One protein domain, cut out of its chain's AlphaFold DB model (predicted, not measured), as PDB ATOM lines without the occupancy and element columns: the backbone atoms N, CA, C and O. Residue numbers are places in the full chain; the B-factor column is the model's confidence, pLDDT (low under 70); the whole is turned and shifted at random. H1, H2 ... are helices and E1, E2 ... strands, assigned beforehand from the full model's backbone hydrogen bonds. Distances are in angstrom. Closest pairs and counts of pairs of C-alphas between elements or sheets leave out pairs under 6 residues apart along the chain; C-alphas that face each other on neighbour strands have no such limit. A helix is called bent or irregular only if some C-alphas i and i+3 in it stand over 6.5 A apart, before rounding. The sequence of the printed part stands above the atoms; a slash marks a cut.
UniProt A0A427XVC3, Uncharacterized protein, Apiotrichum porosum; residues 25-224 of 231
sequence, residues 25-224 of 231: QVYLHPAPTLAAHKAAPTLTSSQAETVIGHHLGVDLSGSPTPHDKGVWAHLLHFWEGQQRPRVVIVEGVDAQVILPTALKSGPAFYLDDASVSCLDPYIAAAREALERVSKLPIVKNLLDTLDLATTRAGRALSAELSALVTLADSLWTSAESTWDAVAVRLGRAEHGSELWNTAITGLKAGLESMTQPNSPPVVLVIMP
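What this domain is: This is residues 25 to 224 of the 231 residues of an uncharacterized protein of Apiotrichum porosum (UniProt A0A427XVC3). A twisted five-stranded sheet forms the middle; H4 crosses one of its faces, H1 packs on that same face, and H3 and H7 only graze the sheet. Past edge strand E4 the helical hairpin H5 and H6 makes one end of the long axis, with H2 and long loops at the other. The printed part has 200 residues, with named elements in the order E1 H1 H2 E2 H3 E3 H4 H5 H6 E4 H7 E5; the class is mixed, helices and strands. The mixed sheet runs E3 E1 E5 E2 E4. The whole is compact, with a radius of gyration of the C-alphas of 17.2 A, yet elongated, spanning 56 by 36 by 33 A.

Where its parts are: E1, residues 25 to 29, starts at C-alpha 25 (-14.184, -11.736, 20.278). H1 is residues 45 to 55, 15.5 A; H2 69 to 75; E2 86 to 91, 16.4 A; H3 95 to 98; E3 109 to 111. H4, residues 116 to 134, 26.6 A, starts at C-alpha 116 (-13.809, -10.503, 10.069) and has a kink of 31 degrees near residue 123. H5 is 137 to 148, 16.1 A; H6 152 to 166, 21.6 A; E4 180 to 185, 17.3 A; H7 194 to 210, 24.4 A. E5, residues 218 to 223, 15.8 A, ends at C-alpha 223 (-18.551, -7.905, 17.375). H2 and H4 are irregular: C-alphas 71 and 74, and 118 and 121, are each 7.3 A apart.

How they stand to each other: E5 is parallel to E2, N 88 to O 219 2.8 A, and E2 to E4, N 89 to O 182 2.8 A. E1 is antiparallel to E5, N 27 to O 220 2.8 A, and to E3, N 26 to O 109 2.9 A. E2, H3, E3 and E4, H7, E5 are split strand-helix-strand units, other strands between their two, with right-handed crossovers. H1 and H4 make two layers with the sheet, helices on one face. H4, at a height of 7.2 A, runs across the strands; its closest C-alphas to E4 are Ala 126 and Val 182, 4.5 A. H1, at 9.2 A, runs along them and touches H4, Ser 45 to Cys 118, C-alphas 5.2 A. H6 touches H5, Gly 154 to Leu 146, C-alphas 5.3 A, and H7, Glu 160 to Ala 199, C-alphas 6.2 A. H3 touches H7, Ile 98 to Lys 204, C-alphas 5.4 A. H2 is not on the sheet. Every O i to N i+4 pair is within hydrogen-bond range in H1, H5 and H7; H4 has 12 of 15, H6 10 of 11, and H2 1 of 3 with 2 of 4 O i to N i+3 pairs; H3 is too short for an O i to N i+4 pair.

The domain as a whole: The C-alphas farthest apart, of His 67 and Leu 148, are 56.2 A apart. The printed part has no cut; the links E1 to H1, H1 to H2 and H6 to E4 are long. Mean pLDDT of the printed part is 73.2, with 76 residues under 70, among them 132 to 177.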
ATOM      1  N   GLN A  25     -14.559 -10.792  19.230       92.12
ATOM      2  CA  GLN A  25     -14.184 -11.736  20.278       92.12
ATOM      3  C   GLN A  25     -14.826 -13.081  19.971       92.12
ATOM      4  O   GLN A  25     -16.050 -13.153  19.855       92.12
ATOM      5  N   VAL A  26     -14.023 -14.136  19.845       92.19
ATOM      6  CA  VAL A  26     -14.518 -15.483  19.545       92.19
ATOM      7  C   VAL A  26     -14.379 -16.368  20.773       92.19
ATOM      8  O   VAL A  26     -13.299 -16.510  21.341       92.19
ATOM      9  N   TYR A  27     -15.483 -16.981  21.174       92.12
ATOM     10  CA  TYR A  27     -15.591 -17.906  22.289       92.12
ATOM     11  C   TYR A  27     -15.960 -19.289  21.765       92.12
ATOM     12  O   TYR A  27     -16.788 -19.427  20.866       92.12
ATOM     13  N   LEU A  28     -15.355 -20.311  22.361       90.44
ATOM     14  CA  LEU A  28     -15.601 -21.712  22.047       90.44
ATOM     15  C   LEU A  28     -16.223 -22.372  23.278       90.44
ATOM     16  O   LEU A  28     -15.660 -22.287  24.372       90.44
ATOM     17  N   HIS A  29     -17.382 -23.004  23.106       89.00
ATOM     18  CA  HIS A  29     -18.056 -23.766  24.148       89.00
ATOM     19  C   HIS A  29     -18.372 -25.194  23.673       89.00
ATOM     20  O   HIS A  29     -19.053 -25.329  22.664       89.00
ATOM     21  N   PRO A  30     -17.958 -26.251  24.392       87.44
ATOM     22  CA  PRO A  30     -17.067 -26.218  25.548       87.44
ATOM     23  C   PRO A  30     -15.677 -25.678  25.178       87.44
ATOM     24  O   PRO A  30     -15.234 -25.777  24.032       87.44
ATOM     25  N   ALA A  31     -14.989 -25.073  26.147       80.88
ATOM     26  CA  ALA A  31     -13.656 -24.530  25.912       80.88
ATOM     27  C   ALA A  31     -12.644 -25.669  25.658       80.88
ATOM     28  O   ALA A  31     -12.695 -26.683  26.361       80.88
ATOM     29  N   PRO A  32     -11.698 -25.514  24.712       71.06
ATOM     30  CA  PRO A  32     -10.615 -26.473  24.522       71.06
ATOM     31  C   PRO A  32      -9.801 -26.660  25.812       71.06
ATOM     32  O   PRO A  32      -9.454 -25.696  26.494       71.06
ATOM     33  N   THR A  33      -9.455 -27.904  26.142       59.25
ATOM     34  CA  THR A  33      -8.860 -28.333  27.426       59.25
ATOM     35  C   THR A  33      -7.420 -27.857  27.678       59.25
ATOM     36  O   THR A  33      -6.855 -28.140  28.732       59.25
ATOM     37  N   LEU A  34      -6.809 -27.106  26.757       54.34
ATOM     38  CA  LEU A  34      -5.408 -26.673  26.822       54.34
ATOM     39  C   LEU A  34      -5.286 -25.148  26.977       54.34
ATOM     40  O   LEU A  34      -4.686 -24.455  26.161       54.34
ATOM     41  N   ALA A  35      -5.824 -24.599  28.062       49.59
ATOM     42  CA  ALA A  35      -5.597 -23.203  28.434       49.59
ATOM     43  C   ALA A  35      -4.186 -23.013  29.035       49.59
ATOM     44  O   ALA A  35      -4.025 -22.883  30.245       49.59
ATOM     45  N   ALA A  36      -3.145 -23.020  28.196       46.38
ATOM     46  CA  ALA A  36      -1.768 -22.716  28.616       46.38
ATOM     47  C   ALA A  36      -1.327 -21.270  28.306       46.38
ATOM     48  O   ALA A  36      -0.237 -20.862  28.711       46.38
ATOM     49  N   HIS A  37      -2.154 -20.462  27.633       53.31
ATOM     50  CA  HIS A  37      -1.819 -19.070  27.319       53.31
ATOM     51  C   HIS A  37      -2.502 -18.081  28.273       53.31
ATOM     52  O   HIS A  37      -3.718 -18.075  28.427       53.31
ATOM     53  N   LYS A  38      -1.698 -17.204  28.897       59.47
ATOM     54  CA  LYS A  38      -2.157 -16.118  29.792       59.47
ATOM     55  C   LYS A  38      -3.004 -15.042  29.087       59.47
ATOM     56  O   LYS A  38      -3.607 -14.226  29.775       59.47
ATOM     57  N   ALA A  39      -3.017 -15.009  27.754       72.38
ATOM     58  CA  ALA A  39      -3.797 -14.074  26.947       72.38
ATOM     59  C   ALA A  39      -4.236 -14.751  25.640       72.38
ATOM     60  O   ALA A  39      -3.438 -15.454  25.019       72.38
ATOM     61  N   ALA A  40      -5.489 -14.531  25.237       82.81
ATOM     62  CA  ALA A  40      -6.038 -15.059  23.992       82.81
ATOM     63  C   ALA A  40      -5.350 -14.414  22.770       82.81
ATOM     64  O   ALA A  40      -5.174 -13.190  22.762       82.81
ATOM     65  N   PRO A  41      -4.933 -15.198  21.758       86.31
ATOM     66  CA  PRO A  41      -4.248 -14.676  20.579       86.31
ATOM     67  C   PRO A  41      -5.207 -13.921  19.648       86.31
ATOM     68  O   PRO A  41      -6.413 -14.154  19.664       86.31
ATOM     69  N   THR A  42      -4.666 -13.052  18.795       88.06
ATOM     70  CA  THR A  42      -5.384 -12.516  17.626       88.06
ATOM     71  C   THR A  42      -5.015 -13.367  16.413       88.06
ATOM     72  O   THR A  42      -3.826 -13.595  16.182       88.06
ATOM     73  N   LEU A  43      -6.007 -13.857  15.667       86.81
ATOM     74  CA  LEU A  43      -5.808 -14.722  14.500       86.81
ATOM     75  C   LEU A  43      -6.065 -13.969  13.192       86.81
ATOM     76  O   LEU A  43      -6.939 -13.105  13.129       86.81
ATOM     77  N   THR A  44      -5.332 -14.341  12.140       87.44
ATOM     78  CA  THR A  44      -5.628 -13.913  10.765       87.44
ATOM     79  C   THR A  44      -6.870 -14.627  10.229       87.44
ATOM     80  O   THR A  44      -7.222 -15.702  10.716       87.44
ATOM     81  N   SER A  45      -7.479 -14.099   9.161       87.31
ATOM     82  CA  SER A  45      -8.655 -14.708   8.512       87.31
ATOM     83  C   SER A  45      -8.481 -16.213   8.251       87.31
ATOM     84  O   SER A  45      -9.243 -17.026   8.758       87.31
ATOM     85  N   SER A  46      -7.389 -16.617   7.592       86.25
ATOM     86  CA  SER A  46      -7.104 -18.030   7.284       86.25
ATOM     87  C   SER A  46      -6.896 -18.921   8.519       86.25
ATOM     88  O   SER A  46      -7.264 -20.099   8.520       86.25
ATOM     89  N   GLN A  47      -6.301 -18.379   9.585       86.31
ATOM     90  CA  GLN A  47      -6.119 -19.095  10.850       86.31
ATOM     91  C   GLN A  47      -7.464 -19.298  11.546       86.31
ATOM     92  O   GLN A  47      -7.757 -20.398  12.013       86.31
ATOM     93  N   ALA A  48      -8.293 -18.256  11.575       88.38
ATOM     94  CA  ALA A  48      -9.632 -18.304  12.136       88.38
ATOM     95  C   ALA A  48     -10.546 -19.264  11.367       88.38
ATOM     96  O   ALA A  48     -11.208 -20.085  11.994       88.38
ATOM     97  N   GLU A  49     -10.524 -19.236  10.031       88.69
ATOM     98  CA  GLU A  49     -11.242 -20.195   9.176       88.69
ATOM     99  C   GLU A  49     -10.853 -21.635   9.503       88.69
ATOM    100  O   GLU A  49     -11.717 -22.497   9.631       88.69
ATOM    101  N   THR A  50      -9.557 -21.889   9.693       86.00
ATOM    102  CA  THR A  50      -9.054 -23.221  10.045       86.00
ATOM    103  C   THR A  50      -9.544 -23.653  11.426       86.00
ATOM    104  O   THR A  50     -10.032 -24.768  11.578       86.00
ATOM    105  N   VAL A  51      -9.439 -22.787  12.441       86.75
ATOM    106  CA  VAL A  51      -9.874 -23.111  13.810       86.75
ATOM    107  C   VAL A  51     -11.386 -23.319  13.863       86.75
ATOM    108  O   VAL A  51     -11.841 -24.351  14.351       86.75
ATOM    109  N   ILE A  52     -12.168 -22.375  13.338       88.81
ATOM    110  CA  ILE A  52     -13.632 -22.452  13.341       88.81
ATOM    111  C   ILE A  52     -14.085 -23.652  12.502       88.81
ATOM    112  O   ILE A  52     -14.830 -24.489  12.998       88.81
ATOM    113  N   GLY A  53     -13.590 -23.795  11.271       87.12
ATOM    114  CA  GLY A  53     -13.958 -24.900  10.387       87.12
ATOM    115  C   GLY A  53     -13.636 -26.271  10.983       87.12
ATOM    116  O   GLY A  53     -14.441 -27.192  10.850       87.12
ATOM    117  N   HIS A  54     -12.524 -26.390  11.716       85.94
ATOM    118  CA  HIS A  54     -12.169 -27.614  12.427       85.94
ATOM    119  C   HIS A  54     -13.226 -27.978  13.475       85.94
ATOM    120  O   HIS A  54     -13.707 -29.105  13.479       85.94
ATOM    121  N   HIS A  55     -13.644 -27.024  14.310       85.88
ATOM    122  CA  HIS A  55     -14.695 -27.233  15.317       85.88
ATOM    123  C   HIS A  55     -16.073 -27.521  14.722       85.88
ATOM    124  O   HIS A  55     -16.884 -28.215  15.329       85.88
ATOM    125  N   LEU A  56     -16.340 -27.004  13.525       86.56
ATOM    126  CA  LEU A  56     -17.606 -27.197  12.824       86.56
ATOM    127  C   LEU A  56     -17.651 -28.474  11.965       86.56
ATOM    128  O   LEU A  56     -18.658 -28.730  11.296       86.56
ATOM    129  N   GLY A  57     -16.578 -29.272  11.949       80.19
ATOM    130  CA  GLY A  57     -16.489 -30.486  11.134       80.19
ATOM    131  C   GLY A  57     -16.500 -30.216   9.628       80.19
ATOM    132  O   GLY A  57     -16.926 -31.073   8.855       80.19
ATOM    133  N   VAL A  58     -16.072 -29.022   9.209       81.88
ATOM    134  CA  VAL A  58     -15.914 -28.669   7.795       81.88
ATOM    135  C   VAL A  58     -14.683 -29.390   7.250       81.88
ATOM    136  O   VAL A  58     -13.650 -29.452   7.917       81.88
ATOM    137  N   ASP A  59     -14.774 -29.930   6.034       75.88
ATOM    138  CA  ASP A  59     -13.595 -30.473   5.362       75.88
ATOM    139  C   ASP A  59     -12.629 -29.334   5.001       75.88
ATOM    140  O   ASP A  59     -12.942 -28.449   4.206       75.88
ATOM    141  N   LEU A  60     -11.444 -29.363   5.611       70.50
ATOM    142  CA  LEU A  60     -10.380 -28.375   5.434       70.50
ATOM    143  C   LEU A  60      -9.266 -28.876   4.506       70.50
ATOM    144  O   LEU A  60      -8.168 -28.318   4.517       70.50
ATOM    145  N   SER A  61      -9.519 -29.919   3.709       63.34
ATOM    146  CA  SER A  61      -8.534 -30.589   2.844       63.34
ATOM    147  C   SER A  61      -7.836 -29.698   1.792       63.34
ATOM    148  O   SER A  61      -6.906 -30.159   1.134       63.34
ATOM    149  N   GLY A  62      -8.185 -28.410   1.681       60.12
ATOM    150  CA  GLY A  62      -7.500 -27.410   0.848       60.12
ATOM    151  C   GLY A  62      -7.038 -26.138   1.574       60.12
ATOM    152  O   GLY A  62      -6.494 -25.243   0.927       60.12
ATOM    153  N   SER A  63      -7.243 -26.025   2.888       64.62
ATOM    154  CA  SER A  63      -6.936 -24.795   3.625       64.62
ATOM    155  C   SER A  63      -5.445 -24.704   3.970       64.62
ATOM    156  O   SER A  63      -4.839 -25.706   4.370       64.62
ATOM    157  N   PRO A  64      -4.821 -23.517   3.849       58.22
ATOM    158  CA  PRO A  64      -3.413 -23.340   4.170       58.22
ATOM    159  C   PRO A  64      -3.204 -23.625   5.656       58.22
ATOM    160  O   PRO A  64      -3.582 -22.824   6.504       58.22
ATOM    161  N   THR A  65      -2.606 -24.771   5.985       56.84
ATOM    162  CA  THR A  65      -2.287 -25.102   7.373       56.84
ATOM    163  C   THR A  65      -1.183 -24.144   7.839       56.84
ATOM    164  O   THR A  65      -0.083 -24.196   7.284       56.84
ATOM    165  N   PRO A  66      -1.425 -23.250   8.814       53.75
ATOM    166  CA  PRO A  66      -0.443 -22.243   9.200       53.75
ATOM    167  C   PRO A  66       0.873 -22.870   9.679       53.75
ATOM    168  O   PRO A  66       0.878 -23.895  10.365       53.75
ATOM    169  N   HIS A  67       1.989 -22.211   9.350       48.59
ATOM    170  CA  HIS A  67       3.349 -22.658   9.677       48.59
ATOM    171  C   HIS A  67       3.616 -22.807  11.182       48.59
ATOM    172  O   HIS A  67       4.477 -23.597  11.566       48.59
ATOM    173  N   ASP A  68       2.871 -22.095  12.031       57.34
ATOM    174  CA  ASP A  68       3.121 -22.029  13.472       57.34
ATOM    175  C   ASP A  68       2.010 -22.711  14.279       57.34
ATOM    176  O   ASP A  68       1.220 -22.075  14.977       57.34
ATOM    177  N   LYS A  69       1.902 -24.040  14.130       58.00
ATOM    178  CA  LYS A  69       0.880 -24.856  14.807       58.00
ATOM    179  C   LYS A  69       0.937 -24.719  16.329       58.00
ATOM    180  O   LYS A  69      -0.093 -24.840  16.969       58.00
ATOM    181  N   GLY A  70       2.101 -24.441  16.922       60.47
ATOM    182  CA  GLY A  70       2.261 -24.398  18.379       60.47
ATOM    183  C   GLY A  70       1.407 -23.329  19.070       60.47
ATOM    184  O   GLY A  70       0.905 -23.569  20.164       60.47
ATOM    185  N   VAL A  71       1.187 -22.185  18.414       63.12
ATOM    186  CA  VAL A  71       0.504 -21.023  19.010       63.12
ATOM    187  C   VAL A  71      -1.006 -21.233  19.148       63.12
ATOM    188  O   VAL A  71      -1.607 -20.715  20.080       63.12
ATOM    189  N   TRP A  72      -1.628 -22.018  18.268       70.19
ATOM    190  CA  TRP A  72      -3.083 -22.239  18.237       70.19
ATOM    191  C   TRP A  72      -3.460 -23.727  18.173       70.19
ATOM    192  O   TRP A  72      -4.640 -24.048  18.101       70.19
ATOM    193  N   ALA A  73      -2.504 -24.657  18.291       64.56
ATOM    194  CA  ALA A  73      -2.782 -26.093  18.442       64.56
ATOM    195  C   ALA A  73      -3.687 -26.372  19.644       64.56
ATOM    196  O   ALA A  73      -4.510 -27.279  19.603       64.56
ATOM    197  N   HIS A  74      -3.574 -25.555  20.692       67.62
ATOM    198  CA  HIS A  74      -4.460 -25.628  21.846       67.62
ATOM    199  C   HIS A  74      -5.927 -25.301  21.508       67.62
ATOM    200  O   HIS A  74      -6.822 -25.725  22.232       67.62
ATOM    201  N   LEU A  75      -6.172 -24.582  20.407       68.75
ATOM    202  CA  LEU A  75      -7.498 -24.277  19.873       68.75
ATOM    203  C   LEU A  75      -8.015 -25.364  18.921       68.75
ATOM    204  O   LEU A  75      -9.190 -25.330  18.584       68.75
ATOM    205  N   LEU A  76      -7.188 -26.329  18.503       68.44
ATOM    206  CA  LEU A  76      -7.548 -27.403  17.562       68.44
ATOM    207  C   LEU A  76      -7.945 -28.714  18.251       68.44
ATOM    208  O   LEU A  76      -7.608 -29.803  17.789       68.44
ATOM    209  N   HIS A  77      -8.638 -28.627  19.381       68.81
ATOM    210  CA  HIS A  77      -9.239 -29.809  19.982       68.81
ATOM    211  C   HIS A  77     -10.651 -29.986  19.431       68.81
ATOM    212  O   HIS A  77     -11.525 -29.201  19.777       68.81
ATOM    213  N   PHE A  78     -10.866 -30.983  18.576       66.94
ATOM    214  CA  PHE A  78     -12.183 -31.251  18.003       66.94
ATOM    215  C   PHE A  78     -13.225 -31.501  19.100       66.94
ATOM    216  O   PHE A  78     -12.971 -32.253  20.044       66.94
ATOM    217  N   TRP A  79     -14.409 -30.904  18.967       77.25
ATOM    218  CA  TRP A  79     -15.536 -31.236  19.830       77.25
ATOM    219  C   TRP A  79     -16.051 -32.639  19.504       77.25
ATOM    220  O   TRP A  79     -16.724 -32.860  18.502       77.25
ATOM    221  N   GLU A  80     -15.739 -33.605  20.363       62.22
ATOM    222  CA  GLU A  80     -16.279 -34.958  20.253       62.22
ATOM    223  C   GLU A  80     -17.760 -34.975  20.670       62.22
ATOM    224  O   GLU A  80     -18.104 -34.677  21.814       62.22
ATOM    225  N   GLY A  81     -18.662 -35.332  19.751       61.72
ATOM    226  CA  GLY A  81     -20.087 -35.462  20.057       61.72
ATOM    227  C   GLY A  81     -20.964 -35.722  18.832       61.72
ATOM    228  O   GLY A  81     -20.576 -35.444  17.703       61.72
ATOM    229  N   GLN A  82     -22.168 -36.262  19.054       59.81
ATOM    230  CA  GLN A  82     -23.180 -36.457  17.998       59.81
ATOM    231  C   GLN A  82     -24.023 -35.200  17.722       59.81
ATOM    232  O   GLN A  82     -24.874 -35.210  16.834       59.81
ATOM    233  N   GLN A  83     -23.838 -34.135  18.504       73.12
ATOM    234  CA  GLN A  83     -24.637 -32.921  18.391       73.12
ATOM    235  C   GLN A  83     -24.011 -31.943  17.397       73.12
ATOM    236  O   GLN A  83     -22.807 -31.702  17.412       73.12
ATOM    237  N   ARG A  84     -24.856 -31.370  16.541       81.69
ATOM    238  CA  ARG A  84     -24.456 -30.450  15.480       81.69
ATOM    239  C   ARG A  84     -24.019 -29.096  16.069       81.69
ATOM    240  O   ARG A  84     -24.838 -28.468  16.745       81.69
ATOM    241  N   PRO A  85     -22.773 -28.641  15.847       87.25
ATOM    242  CA  PRO A  85     -22.283 -27.391  16.410       87.25
ATOM    243  C   PRO A  85     -22.991 -26.164  15.824       87.25
ATOM    244  O   PRO A  85     -23.503 -26.179  14.702       87.25
ATOM    245  N   ARG A  86     -23.005 -25.083  16.603       86.94
ATOM    246  CA  ARG A  86     -23.705 -23.828  16.305       86.94
ATOM    247  C   ARG A  86     -22.727 -22.670  16.224       86.94
ATOM    248  O   ARG A  86     -21.805 -22.577  17.025       86.94
ATOM    249  N   VAL A  87     -22.973 -21.740  15.315       87.88
ATOM    250  CA  VAL A  87     -22.260 -20.468  15.213       87.88
ATOM    251  C   VAL A  87     -23.230 -19.351  15.559       87.88
ATOM    252  O   VAL A  87     -24.230 -19.158  14.877       87.88
ATOM    253  N   VAL A  88     -22.957 -18.601  16.618       87.94
ATOM    254  CA  VAL A  88     -23.771 -17.452  17.020       87.94
ATOM    255  C   VAL A  88     -22.937 -16.196  16.867       87.94
ATOM    256  O   VAL A  88     -21.924 -16.036  17.536       87.94
ATOM    257  N   ILE A  89     -23.364 -15.296  15.994       87.94
ATOM    258  CA  ILE A  89     -22.703 -14.024  15.723       87.94
ATOM    259  C   ILE A  89     -23.567 -12.910  16.299       87.94
ATOM    260  O   ILE A  89     -24.736 -12.788  15.947       87.94
ATOM    261  N   VAL A  90     -23.005 -12.073  17.163       87.06
ATOM    262  CA  VAL A  90     -23.698 -10.915  17.728       87.06
ATOM    263  C   VAL A  90     -22.956  -9.642  17.352       87.06
ATOM    264  O   VAL A  90     -21.802  -9.457  17.719       87.06
ATOM    265  N   GLU A  91     -23.636  -8.750  16.641       84.94
ATOM    266  CA  GLU A  91     -23.129  -7.448  16.215       84.94
ATOM    267  C   GLU A  91     -23.713  -6.318  17.070       84.94
ATOM    268  O   GLU A  91     -24.925  -6.248  17.297       84.94
ATOM    269  N   GLY A  92     -22.870  -5.356  17.450       79.81
ATOM    270  CA  GLY A  92     -23.326  -4.088  18.021       79.81
ATOM    271  C   GLY A  92     -23.446  -4.071  19.541       79.81
ATOM    272  O   GLY A  92     -24.185  -3.246  20.075       79.81
ATOM    273  N   VAL A  93     -22.750  -4.967  20.242       83.75
ATOM    274  CA  VAL A  93     -22.779  -5.048  21.706       83.75
ATOM    275  C   VAL A  93     -21.430  -5.491  22.259       83.75
ATOM    276  O   VAL A  93     -20.727  -6.290  21.647       83.75
ATOM    277  N   ASP A  94     -21.078  -4.987  23.438       86.50
ATOM    278  CA  ASP A  94     -19.880  -5.429  24.142       86.50
ATOM    279  C   ASP A  94     -20.102  -6.790  24.805       86.50
ATOM    280  O   ASP A  94     -21.147  -7.049  25.408       86.50
ATOM    281  N   ALA A  95     -19.074  -7.643  24.776       85.56
ATOM    282  CA  ALA A  95     -19.138  -8.982  25.360       85.56
ATOM    283  C   ALA A  95     -19.573  -8.963  26.831       85.56
ATOM    284  O   ALA A  95     -20.421  -9.753  27.234       85.56
ATOM    285  N   GLN A  96     -19.090  -7.995  27.615       85.44
ATOM    286  CA  GLN A  96     -19.438  -7.838  29.033       85.44
ATOM    287  C   GLN A  96     -20.945  -7.707  29.284       85.44
ATOM    288  O   GLN A  96     -21.419  -8.022  30.375       85.44
ATOM    289  N   VAL A  97     -21.699  -7.244  28.285       85.38
ATOM    290  CA  VAL A  97     -23.140  -7.074  28.406       85.38
ATOM    291  C   VAL A  97     -23.854  -8.406  28.268       85.38
ATOM    292  O   VAL A  97     -24.824  -8.575  28.985       85.38
ATOM    293  N   ILE A  98     -23.418  -9.334  27.412       85.12
ATOM    294  CA  ILE A  98     -24.210 -10.510  26.983       85.12
ATOM    295  C   ILE A  98     -23.554 -11.870  27.258       85.12
ATOM    296  O   ILE A  98     -24.163 -12.899  26.978       85.12
ATOM    297  N   LEU A  99     -22.326 -11.890  27.781       88.50
ATOM    298  CA  LEU A  99     -21.547 -13.116  27.939       88.50
ATOM    299  C   LEU A  99     -22.208 -14.099  28.930       88.50
ATOM    300  O   LEU A  99     -22.461 -13.711  30.079       88.50
ATOM    301  N   PRO A 100     -22.429 -15.367  28.530       85.00
ATOM    302  CA  PRO A 100     -22.930 -16.413  29.419       85.00
ATOM    303  C   PRO A 100     -22.025 -16.662  30.616       85.00
ATOM    304  O   PRO A 100     -20.809 -16.446  30.555       85.00
ATOM    305  N   THR A 101     -22.590 -17.195  31.700       85.62
ATOM    306  CA  THR A 101     -21.802 -17.496  32.906       85.62
ATOM    307  C   THR A 101     -20.692 -18.512  32.642       85.62
ATOM    308  O   THR A 101     -19.585 -18.341  33.157       85.62
ATOM    309  N   ALA A 102     -20.951 -19.486  31.768       82.38
ATOM    310  CA  ALA A 102     -20.009 -20.526  31.364       82.38
ATOM    311  C   ALA A 102     -18.797 -20.011  30.557       82.38
ATOM    312  O   ALA A 102     -17.811 -20.730  30.428       82.38
ATOM    313  N   LEU A 103     -18.850 -18.784  30.020       82.50
ATOM    314  CA  LEU A 103     -17.827 -18.229  29.116       82.50
ATOM    315  C   LEU A 103     -17.051 -17.040  29.701       82.50
ATOM    316  O   LEU A 103     -16.276 -16.386  29.004       82.50
ATOM    317  N   LYS A 104     -17.192 -16.774  31.004       75.94
ATOM    318  CA  LYS A 104     -16.543 -15.636  31.686       75.94
ATOM    319  C   LYS A 104     -15.013 -15.710  31.769       75.94
ATOM    320  O   LYS A 104     -14.392 -14.725  32.155       75.94
ATOM    321  N   SER A 105     -14.402 -16.836  31.404       72.62
ATOM    322  CA  SER A 105     -12.943 -17.027  31.396       72.62
ATOM    323  C   SER A 105     -12.207 -16.226  30.314       72.62
ATOM    324  O   SER A 105     -10.981 -16.163  30.348       72.62
ATOM    325  N   GLY A 106     -12.933 -15.593  29.389       82.00
ATOM    326  CA  GLY A 106     -12.371 -14.798  28.296       82.00
ATOM    327  C   GLY A 106     -12.509 -15.482  26.932       82.00
ATOM    328  O   GLY A 106     -12.897 -16.652  26.871       82.00
ATOM    329  N   PRO A 107     -12.256 -14.746  25.835       88.69
ATOM    330  CA  PRO A 107     -12.353 -15.297  24.488       88.69
ATOM    331  C   PRO A 107     -11.273 -16.350  24.243       88.69
ATOM    332  O   PRO A 107     -10.199 -16.309  24.839       88.69
ATOM    333  N   ALA A 108     -11.555 -17.279  23.336       87.88
ATOM    334  CA  ALA A 108     -10.574 -18.230  22.831       87.88
ATOM    335  C   ALA A 108      -9.536 -17.523  21.946       87.88
ATOM    336  O   ALA A 108      -8.348 -17.819  22.029       87.88
ATOM    337  N   PHE A 109      -9.983 -16.570  21.124       89.25
ATOM    338  CA  PHE A 109      -9.135 -15.708  20.303       89.25
ATOM    339  C   PHE A 109      -9.887 -14.447  19.858       89.25
ATOM    340  O   PHE A 109     -11.106 -14.333  20.012       89.25
ATOM    341  N   TYR A 110      -9.144 -13.497  19.300       90.75
ATOM    342  CA  TYR A 110      -9.657 -12.270  18.702       90.75
ATOM    343  C   TYR A 110      -9.502 -12.287  17.177       90.75
ATOM    344  O   TYR A 110      -8.588 -12.925  16.650       90.75
ATOM    345  N   LEU A 111     -10.358 -11.539  16.483       88.38
ATOM    346  CA  LEU A 111     -10.240 -11.233  15.058       88.38
ATOM    347  C   LEU A 111     -10.045  -9.732  14.875       88.38
ATOM    348  O   LEU A 111     -10.818  -8.933  15.409       88.38
ATOM    349  N   ASP A 112      -9.032  -9.358  14.099       84.81
ATOM    350  CA  ASP A 112      -8.900  -7.984  13.620       84.81
ATOM    351  C   ASP A 112      -9.936  -7.667  12.526       84.81
ATOM    352  O   ASP A 112     -10.545  -8.566  11.944       84.81
ATOM    353  N   ASP A 113     -10.133  -6.378  12.238       78.38
ATOM    354  CA  ASP A 113     -11.133  -5.907  11.268       78.38
ATOM    355  C   ASP A 113     -10.936  -6.515   9.866       78.38
ATOM    356  O   ASP A 113     -11.905  -6.786   9.160       78.38
ATOM    357  N   ALA A 114      -9.684  -6.764   9.460       76.88
ATOM    358  CA  ALA A 114      -9.366  -7.374   8.170       76.88
ATOM    359  C   ALA A 114      -9.744  -8.866   8.123       76.88
ATOM    360  O   ALA A 114     -10.056  -9.406   7.057       76.88
ATOM    361  N   SER A 115      -9.746  -9.523   9.280       82.88
ATOM    362  CA  SER A 115     -10.009 -10.950   9.432       82.88
ATOM    363  C   SER A 115     -11.478 -11.277   9.680       82.88
ATOM    364  O   SER A 115     -11.839 -12.446   9.608       82.88
ATOM    365  N   VAL A 116     -12.355 -10.287   9.898       84.44
ATOM    366  CA  VAL A 116     -13.809 -10.503  10.069       84.44
ATOM    367  C   VAL A 116     -14.447 -11.187   8.850       84.44
ATOM    368  O   VAL A 116     -15.437 -11.897   9.002       84.44
ATOM    369  N   SER A 117     -13.849 -11.049   7.662       85.50
ATOM    370  CA  SER A 117     -14.301 -11.701   6.422       85.50
ATOM    371  C   SER A 117     -14.395 -13.233   6.511       85.50
ATOM    372  O   SER A 117     -15.234 -13.821   5.832       85.50
ATOM    373  N   CYS A 118     -13.642 -13.889   7.409       86.38
ATOM    374  CA  CYS A 118     -13.791 -15.333   7.654       86.38
ATOM    375  C   CYS A 118     -15.197 -15.730   8.135       86.38
ATOM    376  O   CYS A 118     -15.562 -16.906   8.094       86.38
ATOM    377  N   LEU A 119     -15.985 -14.767   8.623       88.56
ATOM    378  CA  LEU A 119     -17.326 -15.000   9.142       88.56
ATOM    379  C   LEU A 119     -18.415 -14.957   8.064       88.56
ATOM    380  O   LEU A 119     -19.546 -15.366   8.336       88.56
ATOM    381  N   ASP A 120     -18.097 -14.486   6.854       88.56
ATOM    382  CA  ASP A 120     -19.065 -14.272   5.773       88.56
ATOM    383  C   ASP A 120     -19.913 -15.516   5.444       88.56
ATOM    384  O   ASP A 120     -21.136 -15.367   5.314       88.56
ATOM    385  N   PRO A 121     -19.357 -16.748   5.384       86.38
ATOM    386  CA  PRO A 121     -20.157 -17.951   5.146       86.38
ATOM    387  C   PRO A 121     -21.214 -18.198   6.233       86.38
ATOM    388  O   PRO A 121     -22.351 -18.564   5.930       86.38
ATOM    389  N   TYR A 122     -20.875 -17.950   7.502       84.88
ATOM    390  CA  TYR A 122     -21.790 -18.134   8.633       84.88
ATOM    391  C   TYR A 122     -22.858 -17.038   8.673       84.88
ATOM    392  O   TYR A 122     -24.020 -17.313   8.965       84.88
ATOM    393  N   ILE A 123     -22.491 -15.800   8.323       83.75
ATOM    394  CA  ILE A 123     -23.438 -14.685   8.193       83.75
ATOM    395  C   ILE A 123     -24.438 -14.967   7.065       83.75
ATOM    396  O   ILE A 123     -25.635 -14.718   7.232       83.75
ATOM    397  N   ALA A 124     -23.976 -15.485   5.925       81.75
ATOM    398  CA  ALA A 124     -24.841 -15.861   4.811       81.75
ATOM    399  C   ALA A 124     -25.815 -16.983   5.205       81.75
ATOM    400  O   ALA A 124     -27.023 -16.832   5.019       81.75
ATOM    401  N   ALA A 125     -25.317 -18.050   5.838       79.94
ATOM    402  CA  ALA A 125     -26.145 -19.154   6.323       79.94
ATOM    403  C   ALA A 125     -27.179 -18.701   7.370       79.94
ATOM    404  O   ALA A 125     -28.343 -19.095   7.306       79.94
ATOM    405  N   ALA A 126     -26.793 -17.818   8.295       77.88
ATOM    406  CA  ALA A 126     -27.710 -17.251   9.281       77.88
ATOM    407  C   ALA A 126     -28.841 -16.436   8.637       77.88
ATOM    408  O   ALA A 126     -29.989 -16.506   9.079       77.88
ATOM    409  N   ARG A 127     -28.542 -15.675   7.574       76.19
ATOM    410  CA  ARG A 127     -29.566 -14.943   6.811       76.19
ATOM    411  C   ARG A 127     -30.529 -15.887   6.111       76.19
ATOM    412  O   ARG A 127     -31.733 -15.662   6.164       76.19
ATOM    413  N   GLU A 128     -30.021 -16.942   5.493       76.00
ATOM    414  CA  GLU A 128     -30.859 -17.932   4.822       76.00
ATOM    415  C   GLU A 128     -31.767 -18.676   5.818       76.00
ATOM    416  O   GLU A 128     -32.964 -18.850   5.574       76.00
ATOM    417  N   ALA A 129     -31.232 -19.047   6.987       72.62
ATOM    418  CA  ALA A 129     -32.011 -19.637   8.071       72.62
ATOM    419  C   ALA A 129     -33.133 -18.692   8.535       72.62
ATOM    420  O   ALA A 129     -34.285 -19.113   8.657       72.62
ATOM    421  N   LEU A 130     -32.825 -17.404   8.705       70.19
ATOM    422  CA  LEU A 130     -33.805 -16.375   9.050       70.19
ATOM    423  C   LEU A 130     -34.902 -16.241   7.985       70.19
ATOM    424  O   LEU A 130     -36.090 -16.177   8.307       70.19
ATOM    425  N   GLU A 131     -34.525 -16.237   6.705       72.00
ATOM    426  CA  GLU A 131     -35.475 -16.200   5.594       72.00
ATOM    427  C   GLU A 131     -36.391 -17.427   5.587       72.00
ATOM    428  O   GLU A 131     -37.586 -17.295   5.316       72.00
ATOM    429  N   ARG A 132     -35.879 -18.615   5.925       69.44
ATOM    430  CA  ARG A 132     -36.696 -19.831   6.052       69.44
ATOM    431  C   ARG A 132     -37.665 -19.743   7.230       69.44
ATOM    432  O   ARG A 132     -38.852 -20.014   7.057       69.44
ATOM    433  N   VAL A 133     -37.193 -19.304   8.394       64.00
ATOM    434  CA  VAL A 133     -38.011 -19.148   9.608       64.00
ATOM    435  C   VAL A 133     -39.109 -18.099   9.418       64.00
ATOM    436  O   VAL A 133     -40.251 -18.335   9.808       64.00
ATOM    437  N   SER A 134     -38.815 -16.979   8.751       64.38
ATOM    438  CA  SER A 134     -39.808 -15.922   8.486       64.38
ATOM    439  C   SER A 134     -40.977 -16.378   7.600       64.38
ATOM    440  O   SER A 134     -42.056 -15.788   7.643       64.38
ATOM    441  N   LYS A 135     -40.798 -17.457   6.826       66.56
ATOM    442  CA  LYS A 135     -41.846 -18.058   5.987       66.56
ATOM    443  C   LYS A 135     -42.776 -19.000   6.762       66.56
ATOM    444  O   LYS A 135     -43.810 -19.393   6.220       66.56
ATOM    445  N   LEU A 136     -42.456 -19.362   8.009       65.25
ATOM    446  CA  LEU A 136     -43.331 -20.196   8.838       65.25
ATOM    447  C   LEU A 136     -44.599 -19.412   9.220       65.25
ATOM    448  O   LEU A 136     -44.475 -18.302   9.732       65.25
ATOM    449  N   PRO A 137     -45.816 -19.968   9.056       63.56
ATOM    450  CA  PRO A 137     -47.065 -19.228   9.269       63.56
ATOM    451  C   PRO A 137     -47.204 -18.592  10.660       63.56
ATOM    452  O   PRO A 137     -47.732 -17.495  10.786       63.56
ATOM    453  N   ILE A 138     -46.703 -19.263  11.701       63.06
ATOM    454  CA  ILE A 138     -46.754 -18.775  13.090       63.06
ATOM    455  C   ILE A 138     -45.842 -17.557  13.271       63.06
ATOM    456  O   ILE A 138     -46.241 -16.572  13.890       63.06
ATOM    457  N   VAL A 139     -44.638 -17.609  12.694       62.84
ATOM    458  CA  VAL A 139     -43.671 -16.508  12.744       62.84
ATOM    459  C   VAL A 139     -44.168 -15.364  11.880       62.84
ATOM    460  O   VAL A 139     -44.255 -14.245  12.359       62.84
ATOM    461  N   LYS A 140     -44.603 -15.645  10.652       59.84
ATOM    462  CA  LYS A 140     -45.186 -14.652   9.755       59.84
ATOM    463  C   LYS A 140     -46.356 -13.908  10.405       59.84
ATOM    464  O   LYS A 140     -46.339 -12.689  10.416       59.84
ATOM    465  N   ASN A 141     -47.309 -14.606  11.026       58.84
ATOM    466  CA  ASN A 141     -48.429 -13.960  11.722       58.84
ATOM    467  C   ASN A 141     -47.967 -13.087  12.900       58.84
ATOM    468  O   ASN A 141     -48.534 -12.018  13.130       58.84
ATOM    469  N   LEU A 142     -46.944 -13.520  13.646       61.53
ATOM    470  CA  LEU A 142     -46.343 -12.726  14.719       61.53
ATOM    471  C   LEU A 142     -45.663 -11.466  14.162       61.53
ATOM    472  O   LEU A 142     -45.884 -10.377  14.686       61.53
ATOM    473  N   LEU A 143     -44.890 -11.594  13.080       60.91
ATOM    474  CA  LEU A 143     -44.229 -10.473  12.408       60.91
ATOM    475  C   LEU A 143     -45.254  -9.509  11.792       60.91
ATOM    476  O   LEU A 143     -45.123  -8.309  11.993       60.91
ATOM    477  N   ASP A 144     -46.300 -10.014  11.135       56.53
ATOM    478  CA  ASP A 144     -47.379  -9.223  10.528       56.53
ATOM    479  C   ASP A 144     -48.182  -8.460  11.603       56.53
ATOM    480  O   ASP A 144     -48.522  -7.291  11.425       56.53
ATOM    481  N   THR A 145     -48.429  -9.074  12.767       56.34
ATOM    482  CA  THR A 145     -49.083  -8.410  13.915       56.34
ATOM    483  C   THR A 145     -48.206  -7.296  14.501       56.34
ATOM    484  O   THR A 145     -48.716  -6.259  14.927       56.34
ATOM    485  N   LEU A 146     -46.882  -7.479  14.498       51.53
ATOM    486  CA  LEU A 146     -45.913  -6.469  14.933       51.53
ATOM    487  C   LEU A 146     -45.688  -5.368  13.887       51.53
ATOM    488  O   LEU A 146     -45.383  -4.240  14.265       51.53
ATOM    489  N   ASP A 147     -45.856  -5.667  12.599       44.78
ATOM    490  CA  ASP A 147     -45.755  -4.692  11.509       44.78
ATOM    491  C   ASP A 147     -47.014  -3.813  11.427       44.78
ATOM    492  O   ASP A 147     -46.919  -2.616  11.165       44.78
ATOM    493  N   LEU A 148     -48.189  -4.353  11.787       43.75
ATOM    494  CA  LEU A 148     -49.406  -3.564  12.029       43.75
ATOM    495  C   LEU A 148     -49.256  -2.606  13.225       43.75
ATOM    496  O   LEU A 148     -49.870  -1.539  13.246       43.75
ATOM    497  N   ALA A 149     -48.394  -2.932  14.193       48.25
ATOM    498  CA  ALA A 149     -47.931  -2.001  15.217       48.25
ATOM    499  C   ALA A 149     -46.762  -1.158  14.669       48.25
ATOM    500  O   ALA A 149     -45.629  -1.280  15.135       48.25
ATOM    501  N   THR A 150     -47.045  -0.297  13.678       40.97
ATOM    502  CA  THR A 150     -46.124   0.552  12.879       40.97
ATOM    503  C   THR A 150     -45.312   1.584  13.683       40.97
ATOM    504  O   THR A 150     -45.234   2.768  13.349       40.97
ATOM    505  N   THR A 151     -44.669   1.167  14.760       52.97
ATOM    506  CA  THR A 151     -43.666   1.936  15.482       52.97
ATOM    507  C   THR A 151     -42.288   1.477  15.022       52.97
ATOM    508  O   THR A 151     -42.069   0.331  14.627       52.97
ATOM    509  N   ARG A 152     -41.304   2.377  15.072       54.34
ATOM    510  CA  ARG A 152     -39.891   2.047  14.813       54.34
ATOM    511  C   ARG A 152     -39.405   0.880  15.696       54.34
ATOM    512  O   ARG A 152     -38.525   0.134  15.276       54.34
ATOM    513  N   ALA A 153     -40.027   0.714  16.866       48.88
ATOM    514  CA  ALA A 153     -39.807  -0.382  17.799       48.88
ATOM    515  C   ALA A 153     -40.315  -1.737  17.274       48.88
ATOM    516  O   ALA A 153     -39.595  -2.717  17.412       48.88
ATOM    517  N   GLY A 154     -41.476  -1.799  16.607       47.47
ATOM    518  CA  GLY A 154     -42.046  -3.046  16.070       47.47
ATOM    519  C   GLY A 154     -41.179  -3.699  14.989       47.47
ATOM    520  O   GLY A 154     -40.903  -4.895  15.049       47.47
ATOM    521  N   ARG A 155     -40.637  -2.903  14.055       53.03
ATOM    522  CA  ARG A 155     -39.737  -3.410  12.995       53.03
ATOM    523  C   ARG A 155     -38.399  -3.920  13.524       53.03
ATOM    524  O   ARG A 155     -37.846  -4.873  12.984       53.03
ATOM    525  N   ALA A 156     -37.867  -3.291  14.566       52.62
ATOM    526  CA  ALA A 156     -36.630  -3.744  15.187       52.62
ATOM    527  C   ALA A 156     -36.882  -4.947  16.119       52.62
ATOM    528  O   ALA A 156     -36.136  -5.913  16.053       52.62
ATOM    529  N   LEU A 157     -37.993  -4.970  16.865       53.34
ATOM    530  CA  LEU A 157     -38.424  -6.124  17.664       53.34
ATOM    531  C   LEU A 157     -38.717  -7.356  16.801       53.34
ATOM    532  O   LEU A 157     -38.427  -8.465  17.217       53.34
ATOM    533  N   SER A 158     -39.247  -7.171  15.593       55.50
ATOM    534  CA  SER A 158     -39.458  -8.223  14.592       55.50
ATOM    535  C   SER A 158     -38.137  -8.876  14.151       55.50
ATOM    536  O   SER A 158     -38.035 -10.105  14.115       55.50
ATOM    537  N   ALA A 159     -37.086  -8.081  13.920       55.50
ATOM    538  CA  ALA A 159     -35.748  -8.599  13.624       55.50
ATOM    539  C   ALA A 159     -35.138  -9.358  14.821       55.50
ATOM    540  O   ALA A 159     -34.559 -10.426  14.635       55.50
ATOM    541  N   GLU A 160     -35.327  -8.850  16.043       58.16
ATOM    542  CA  GLU A 160     -34.817  -9.472  17.275       58.16
ATOM    543  C   GLU A 160     -35.610 -10.724  17.687       58.16
ATOM    544  O   GLU A 160     -35.026 -11.720  18.098       58.16
ATOM    545  N   LEU A 161     -36.934 -10.738  17.519       58.56
ATOM    546  CA  LEU A 161     -37.763 -11.934  17.702       58.56
ATOM    547  C   LEU A 161     -37.413 -12.997  16.674       58.56
ATOM    548  O   LEU A 161     -37.361 -14.168  17.019       58.56
ATOM    549  N   SER A 162     -37.121 -12.605  15.436       54.31
ATOM    550  CA  SER A 162     -36.658 -13.554  14.428       54.31
ATOM    551  C   SER A 162     -35.288 -14.133  14.811       54.31
ATOM    552  O   SER A 162     -35.084 -15.335  14.666       54.31
ATOM    553  N   ALA A 163     -34.392 -13.340  15.411       53.69
ATOM    554  CA  ALA A 163     -33.144 -13.830  15.999       53.69
ATOM    555  C   ALA A 163     -33.373 -14.770  17.205       53.69
ATOM    556  O   ALA A 163     -32.752 -15.826  17.269       53.69
ATOM    557  N   LEU A 164     -34.305 -14.454  18.114       56.62
ATOM    558  CA  LEU A 164     -34.662 -15.289  19.276       56.62
ATOM    559  C   LEU A 164     -35.361 -16.598  18.886       56.62
ATOM    560  O   LEU A 164     -35.097 -17.636  19.482       56.62
ATOM    561  N   VAL A 165     -36.227 -16.563  17.871       56.34
ATOM    562  CA  VAL A 165     -36.840 -17.754  17.269       56.34
ATOM    563  C   VAL A 165     -35.780 -18.582  16.555       56.34
ATOM    564  O   VAL A 165     -35.850 -19.805  16.581       56.34
ATOM    565  N   THR A 166     -34.767 -17.936  15.972       54.12
ATOM    566  CA  THR A 166     -33.624 -18.655  15.417       54.12
ATOM    567  C   THR A 166     -32.827 -19.313  16.538       54.12
ATOM    568  O   THR A 166     -32.451 -20.445  16.360       54.12
ATOM    569  N   LEU A 167     -32.654 -18.715  17.721       57.06
ATOM    570  CA  LEU A 167     -32.012 -19.376  18.872       57.06
ATOM    571  C   LEU A 167     -32.816 -20.567  19.453       57.06
ATOM    572  O   LEU A 167     -32.323 -21.254  20.351       57.06
ATOM    573  N   ALA A 168     -34.041 -20.821  18.980       55.59
ATOM    574  CA  ALA A 168     -34.870 -21.925  19.445       55.59
ATOM    575  C   ALA A 168     -34.531 -23.238  18.712       55.59
ATOM    576  O   ALA A 168     -34.690 -23.378  17.501       55.59
ATOM    577  N   ASP A 169     -34.123 -24.225  19.509       49.47
ATOM    578  CA  ASP A 169     -33.537 -25.523  19.143       49.47
ATOM    579  C   ASP A 169     -34.291 -26.340  18.061       49.47
ATOM    580  O   ASP A 169     -33.696 -27.131  17.334       49.47
ATOM    581  N   SER A 170     -35.606 -26.152  17.912       42.88
ATOM    582  CA  SER A 170     -36.472 -27.032  17.108       42.88
ATOM    583  C   SER A 170     -36.604 -26.676  15.621       42.88
ATOM    584  O   SER A 170     -37.224 -27.441  14.880       42.88
ATOM    585  N   LEU A 171     -36.052 -25.546  15.163       50.31
ATOM    586  CA  LEU A 171     -36.233 -25.046  13.786       50.31
ATOM    587  C   LEU A 171     -34.991 -25.186  12.887       50.31
ATOM    588  O   LEU A 171     -35.041 -24.846  11.704       50.31
ATOM    589  N   TRP A 172     -33.886 -25.710  13.418       53.34
ATOM    590  CA  TRP A 172     -32.581 -25.768  12.746       53.34
ATOM    591  C   TRP A 172     -32.331 -26.988  11.856       53.34
ATOM    592  O   TRP A 172     -31.220 -27.229  11.392       53.34
ATOM    593  N   THR A 173     -33.362 -27.759  11.536       49.78
ATOM    594  CA  THR A 173     -33.240 -28.999  10.760       49.78
ATOM    595  C   THR A 173     -33.133 -28.747   9.252       49.78
ATOM    596  O   THR A 173     -33.992 -29.126   8.462       49.78
ATOM    597  N   SER A 174     -32.041 -28.110   8.831       50.06
ATOM    598  CA  SER A 174     -31.581 -28.095   7.439       50.06
ATOM    599  C   SER A 174     -30.443 -29.098   7.287       50.06
ATOM    600  O   SER A 174     -29.336 -28.832   7.742       50.06
ATOM    601  N   ALA A 175     -30.713 -30.252   6.674       54.09
ATOM    602  CA  ALA A 175     -29.821 -31.415   6.613       54.09
ATOM    603  C   ALA A 175     -28.532 -31.245   5.768       54.09
ATOM    604  O   ALA A 175     -27.789 -32.210   5.619       54.09
ATOM    605  N   GLU A 176     -28.263 -30.066   5.197       60.34
ATOM    606  CA  GLU A 176     -27.191 -29.889   4.200       60.34
ATOM    607  C   GLU A 176     -25.813 -29.521   4.777       60.34
ATOM    608  O   GLU A 176     -24.801 -29.836   4.158       60.34
ATOM    609  N   SER A 177     -25.734 -28.895   5.956       68.31
ATOM    610  CA  SER A 177     -24.454 -28.499   6.577       68.31
ATOM    611  C   SER A 177     -24.170 -29.269   7.869       68.31
ATOM    612  O   SER A 177     -25.081 -29.678   8.582       68.31
ATOM    613  N   THR A 178     -22.900 -29.422   8.240       80.25
ATOM    614  CA  THR A 178     -22.492 -30.052   9.513       80.25
ATOM    615  C   THR A 178     -22.657 -29.135  10.728       80.25
ATOM    616  O   THR A 178     -22.356 -29.546  11.840       80.25
ATOM    617  N   TRP A 179     -23.150 -27.910  10.532       84.69
ATOM    618  CA  TRP A 179     -23.316 -26.878  11.558       84.69
ATOM    619  C   TRP A 179     -24.507 -25.961  11.253       84.69
ATOM    620  O   TRP A 179     -24.943 -25.873  10.103       84.69
ATOM    621  N   ASP A 180     -24.991 -25.255  12.275       82.88
ATOM    622  CA  ASP A 180     -26.034 -24.223  12.180       82.88
ATOM    623  C   ASP A 180     -25.472 -22.833  12.501       82.88
ATOM    624  O   ASP A 180     -24.518 -22.724  13.267       82.88
ATOM    625  N   ALA A 181     -26.043 -21.761  11.941       83.25
ATOM    626  CA  ALA A 181     -25.611 -20.393  12.241       83.25
ATOM    627  C   ALA A 181     -26.764 -19.424  12.506       83.25
ATOM    628  O   ALA A 181     -27.821 -19.494  11.879       83.25
ATOM    629  N   VAL A 182     -26.513 -18.471  13.405       81.25
ATOM    630  CA  VAL A 182     -27.401 -17.362  13.765       81.25
ATOM    631  C   VAL A 182     -26.606 -16.071  13.824       81.25
ATOM    632  O   VAL A 182     -25.499 -16.043  14.353       81.25
ATOM    633  N   ALA A 183     -27.197 -14.985  13.331       80.38
ATOM    634  CA  ALA A 183     -26.643 -13.646  13.429       80.38
ATOM    635  C   ALA A 183     -27.671 -12.702  14.067       80.38
ATOM    636  O   ALA A 183     -28.808 -12.606  13.603       80.38
ATOM    637  N   VAL A 184     -27.263 -11.994  15.117       78.31
ATOM    638  CA  VAL A 184     -28.071 -11.036  15.882       78.31
ATOM    639  C   VAL A 184     -27.446  -9.653  15.743       78.31
ATOM    640  O   VAL A 184     -26.233  -9.510  15.872       78.31
ATOM    641  N   ARG A 185     -28.251  -8.622  15.458       77.56
ATOM    642  CA  ARG A 185     -27.752  -7.278  15.117       77.56
ATOM    643  C   ARG A 185     -28.402  -6.192  15.960       77.56
ATOM    644  O   ARG A 185     -29.346  -5.537  15.526       77.56
ATOM    645  N   LEU A 186     -27.789  -5.908  17.102       71.50
ATOM    646  CA  LEU A 186     -28.289  -4.939  18.077       71.50
ATOM    647  C   LEU A 186     -27.999  -3.480  17.696       71.50
ATOM    648  O   LEU A 186     -28.608  -2.567  18.247       71.50
ATOM    649  N   GLY A 187     -27.132  -3.238  16.704       63.00
ATOM    650  CA  GLY A 187     -26.737  -1.890  16.266       63.00
ATOM    651  C   GLY A 187     -27.862  -1.012  15.693       63.00
ATOM    652  O   GLY A 187     -27.626   0.154  15.377       63.00
ATOM    653  N   ARG A 188     -29.083  -1.541  15.531       62.81
ATOM    654  CA  ARG A 188     -30.263  -0.781  15.076       62.81
ATOM    655  C   ARG A 188     -31.126  -0.244  16.219       62.81
ATOM    656  O   ARG A 188     -31.903   0.682  15.982       62.81
ATOM    657  N   ALA A 189     -31.012  -0.808  17.421       65.00
ATOM    658  CA  ALA A 189     -31.730  -0.343  18.601       65.00
ATOM    659  C   ALA A 189     -30.892   0.702  19.351       65.00
ATOM    660  O   ALA A 189     -29.674   0.576  19.471       65.00
ATOM    661  N   GLU A 190     -31.538   1.747  19.863       70.44
ATOM    662  CA  GLU A 190     -30.853   2.740  20.690       70.44
ATOM    663  C   GLU A 190     -30.449   2.111  22.027       70.44
ATOM    664  O   GLU A 190     -31.281   1.507  22.712       70.44
ATOM    665  N   HIS A 191     -29.172   2.244  22.391       76.38
ATOM    666  CA  HIS A 191     -28.642   1.705  23.638       76.38
ATOM    667  C   HIS A 191     -29.426   2.251  24.841       76.38
ATOM    668  O   HIS A 191     -29.606   3.459  24.973       76.38
ATOM    669  N   GLY A 192     -29.895   1.360  25.718       72.94
ATOM    670  CA  GLY A 192     -30.713   1.714  26.883       72.94
ATOM    671  C   GLY A 192     -32.214   1.886  26.613       72.94
ATOM    672  O   GLY A 192     -32.974   2.040  27.569       72.94
ATOM    673  N   SER A 193     -32.672   1.810  25.358       76.44
ATOM    674  CA  SER A 193     -34.110   1.754  25.054       76.44
ATOM    675  C   SER A 193     -34.757   0.480  25.613       76.44
ATOM    676  O   SER A 193     -34.094  -0.542  25.790       76.44
ATOM    677  N   GLU A 194     -36.071   0.510  25.856       73.25
ATOM    678  CA  GLU A 194     -36.842  -0.675  26.269       73.25
ATOM    679  C   GLU A 194     -36.617  -1.854  25.313       73.25
ATOM    680  O   GLU A 194     -36.378  -2.979  25.744       73.25
ATOM    681  N   LEU A 195     -36.593  -1.571  24.010       69.88
ATOM    682  CA  LEU A 195     -36.302  -2.555  22.978       69.88
ATOM    683  C   LEU A 195     -34.908  -3.172  23.143       69.88
ATOM    684  O   LEU A 195     -34.775  -4.392  23.112       69.88
ATOM    685  N   TRP A 196     -33.881  -2.336  23.315       76.56
ATOM    686  CA  TRP A 196     -32.514  -2.808  23.518       76.56
ATOM    687  C   TRP A 196     -32.422  -3.678  24.778       76.56
ATOM    688  O   TRP A 196     -31.870  -4.771  24.726       76.56
ATOM    689  N   ASN A 197     -33.050  -3.267  25.884       78.00
ATOM    690  CA  ASN A 197     -33.070  -4.039  27.131       78.00
ATOM    691  C   ASN A 197     -33.770  -5.399  26.971       78.00
ATOM    692  O   ASN A 197     -33.271  -6.416  27.463       78.00
ATOM    693  N   THR A 198     -34.901  -5.438  26.262       72.44
ATOM    694  CA  THR A 198     -35.636  -6.678  25.977       72.44
ATOM    695  C   THR A 198     -34.816  -7.618  25.096       72.44
ATOM    696  O   THR A 198     -34.679  -8.797  25.426       72.44
ATOM    697  N   ALA A 199     -34.207  -7.098  24.027       72.94
ATOM    698  CA  ALA A 199     -33.354  -7.872  23.128       72.94
ATOM    699  C   ALA A 199     -32.131  -8.448  23.859       72.94
ATOM    700  O   ALA A 199     -31.858  -9.643  23.763       72.94
ATOM    701  N   ILE A 200     -31.448  -7.638  24.677       81.88
ATOM    702  CA  ILE A 200     -30.322  -8.081  25.512       81.88
ATOM    703  C   ILE A 200     -30.749  -9.171  26.497       81.88
ATOM    704  O   ILE A 200     -30.023 -10.146  26.685       81.88
ATOM    705  N   THR A 201     -31.913  -9.026  27.130       80.00
ATOM    706  CA  THR A 201     -32.417 -10.016  28.093       80.00
ATOM    707  C   THR A 201     -32.713 -11.349  27.414       80.00
ATOM    708  O   THR A 201     -32.281 -12.395  27.902       80.00
ATOM    709  N   GLY A 202     -33.396 -11.317  26.267       72.75
ATOM    710  CA  GLY A 202     -33.671 -12.514  25.476       72.75
ATOM    711  C   GLY A 202     -32.388 -13.177  24.973       72.75
ATOM    712  O   GLY A 202     -32.226 -14.386  25.112       72.75
ATOM    713  N   LEU A 203     -31.446 -12.382  24.458       79.94
ATOM    714  CA  LEU A 203     -30.163 -12.873  23.967       79.94
ATOM    715  C   LEU A 203     -29.355 -13.548  25.079       79.94
ATOM    716  O   LEU A 203     -28.854 -14.647  24.878       79.94
ATOM    717  N   LYS A 204     -29.279 -12.942  26.269       84.69
ATOM    718  CA  LYS A 204     -28.637 -13.558  27.441       84.69
ATOM    719  C   LYS A 204     -29.239 -14.910  27.778       84.69
ATOM    720  O   LYS A 204     -28.502 -15.870  27.953       84.69
ATOM    721  N   ALA A 205     -30.565 -14.980  27.877       78.12
ATOM    722  CA  ALA A 205     -31.253 -16.219  28.215       78.12
ATOM    723  C   ALA A 205     -31.006 -17.304  27.154       78.12
ATOM    724  O   ALA A 205     -30.731 -18.452  27.502       78.12
ATOM    725  N   GLY A 206     -31.042 -16.929  25.870       79.88
ATOM    726  CA  GLY A 206     -30.735 -17.824  24.758       79.88
ATOM    727  C   GLY A 206     -29.298 -18.339  24.807       79.88
ATOM    728  O   GLY A 206     -29.084 -19.548  24.772       79.88
ATOM    729  N   LEU A 207     -28.319 -17.444  24.959       85.50
ATOM    730  CA  LEU A 207     -26.911 -17.827  25.054       85.50
ATOM    731  C   LEU A 207     -26.637 -18.699  26.289       85.50
ATOM    732  O   LEU A 207     -25.933 -19.696  26.175       85.50
ATOM    733  N   GLU A 208     -27.236 -18.387  27.443       84.81
ATOM    734  CA  GLU A 208     -27.090 -19.188  28.667       84.81
ATOM    735  C   GLU A 208     -27.630 -20.613  28.474       84.81
ATOM    736  O   GLU A 208     -26.983 -21.584  28.869       84.81
ATOM    737  N   SER A 209     -28.781 -20.752  27.805       80.94
ATOM    738  CA  SER A 209     -29.354 -22.054  27.447       80.94
ATOM    739  C   SER A 209     -28.448 -22.848  26.501       80.94
ATOM    740  O   SER A 209     -28.349 -24.069  26.613       80.94
ATOM    741  N   MET A 210     -27.770 -22.177  25.569       81.69
ATOM    742  CA  MET A 210     -26.863 -22.827  24.617       81.69
ATOM    743  C   MET A 210     -25.534 -23.258  25.229       81.69
ATOM    744  O   MET A 210     -24.839 -24.072  24.637       81.69
ATOM    745  N   THR A 211     -25.194 -22.754  26.414       85.25
ATOM    746  CA  THR A 211     -23.960 -23.108  27.128       85.25
ATOM    747  C   THR A 211     -24.184 -24.057  28.311       85.25
ATOM    748  O   THR A 211     -23.378 -24.103  29.240       85.25
ATOM    749  N   GLN A 212     -25.303 -24.789  28.335       85.62
ATOM    750  CA  GLN A 212     -25.552 -25.808  29.360       85.62
ATOM    751  C   GLN A 212     -24.780 -27.109  29.057       85.62
ATOM    752  O   GLN A 212     -24.528 -27.403  27.892       85.62
ATOM    753  N   PRO A 213     -24.459 -27.948  30.066       81.62
ATOM    754  CA  PRO A 213     -23.613 -29.142  29.901       81.62
ATOM    755  C   PRO A 213     -24.063 -30.197  28.872       81.62
ATOM    756  O   PRO A 213     -23.272 -31.069  28.535       81.62
ATOM    757  N   ASN A 214     -25.310 -30.142  28.390       81.06
ATOM    758  CA  ASN A 214     -25.870 -31.077  27.401       81.06
ATOM    759  C   ASN A 214     -26.296 -30.389  26.092       81.06
ATOM    760  O   ASN A 214     -26.962 -31.015  25.261       81.06
ATOM    761  N   SER A 215     -25.977 -29.102  25.948       82.00
ATOM    762  CA  SER A 215     -26.271 -28.323  24.752       82.00
ATOM    763  C   SER A 215     -25.221 -28.585  23.669       82.00
ATOM    764  O   SER A 215     -24.075 -28.908  24.000       82.00
ATOM    765  N   PRO A 216     -25.574 -28.416  22.383       84.81
ATOM    766  CA  PRO A 216     -24.610 -28.582  21.307       84.81
ATOM    767  C   PRO A 216     -23.446 -27.604  21.431       84.81
ATOM    768  O   PRO A 216     -23.638 -26.511  21.970       84.81
ATOM    769  N   PRO A 217     -22.263 -27.948  20.902       89.06
ATOM    770  CA  PRO A 217     -21.134 -27.035  20.924       89.06
ATOM    771  C   PRO A 217     -21.437 -25.714  20.205       89.06
ATOM    772  O   PRO A 217     -22.183 -25.683  19.223       89.06
ATOM    773  N   VAL A 218     -20.851 -24.616  20.679       89.12
ATOM    774  CA  VAL A 218     -21.129 -23.256  20.207       89.12
ATOM    775  C   VAL A 218     -19.841 -22.485  19.952       89.12
ATOM    776  O   VAL A 218     -18.994 -22.338  20.833       89.12
ATOM    777  N   VAL A 219     -19.743 -21.912  18.757       91.88
ATOM    778  CA  VAL A 219     -18.838 -20.814  18.418       91.88
ATOM    779  C   VAL A 219     -19.614 -19.513  18.601       91.88
ATOM    780  O   VAL A 219     -20.490 -19.196  17.800       91.88
ATOM    781  N   LEU A 220     -19.323 -18.756  19.657       92.25
ATOM    782  CA  LEU A 220     -19.934 -17.448  19.901       92.25
ATOM    783  C   LEU A 220     -18.970 -16.348  19.458       92.25
ATOM    784  O   LEU A 220     -17.876 -16.222  19.999       92.25
ATOM    785  N   VAL A 221     -19.390 -15.525  18.507       92.56
ATOM    786  CA  VAL A 221     -18.646 -14.370  18.013       92.56
ATOM    787  C   VAL A 221     -19.351 -13.097  18.450       92.56
ATOM    788  O   VAL A 221     -20.519 -12.890  18.128       92.56
ATOM    789  N   ILE A 222     -18.644 -12.227  19.163       91.62
ATOM    790  CA  ILE A 222     -19.160 -10.934  19.608       91.62
ATOM    791  C   ILE A 222     -18.372  -9.833  18.911       91.62
ATOM    792  O   ILE A 222     -17.180  -9.653  19.154       91.62
ATOM    793  N   MET A 223     -19.055  -9.093  18.046       88.81
ATOM    794  CA  MET A 223     -18.551  -7.905  17.375       88.81
ATOM    795  C   MET A 223     -19.003  -6.658  18.150       88.81
ATOM    796  O   MET A 223     -20.209  -6.367  18.184       88.81
ATOM    797  N   PRO A 224     -18.066  -5.909  18.763       84.44
ATOM    798  CA  PRO A 224     -18.382  -4.682  19.487       84.44
ATOM    799  C   PRO A 224     -19.129  -3.675  18.609       84.44
ATOM    800  O   PRO A 224     -18.995  -3.668  17.383       84.44
TER     801      PRO A 224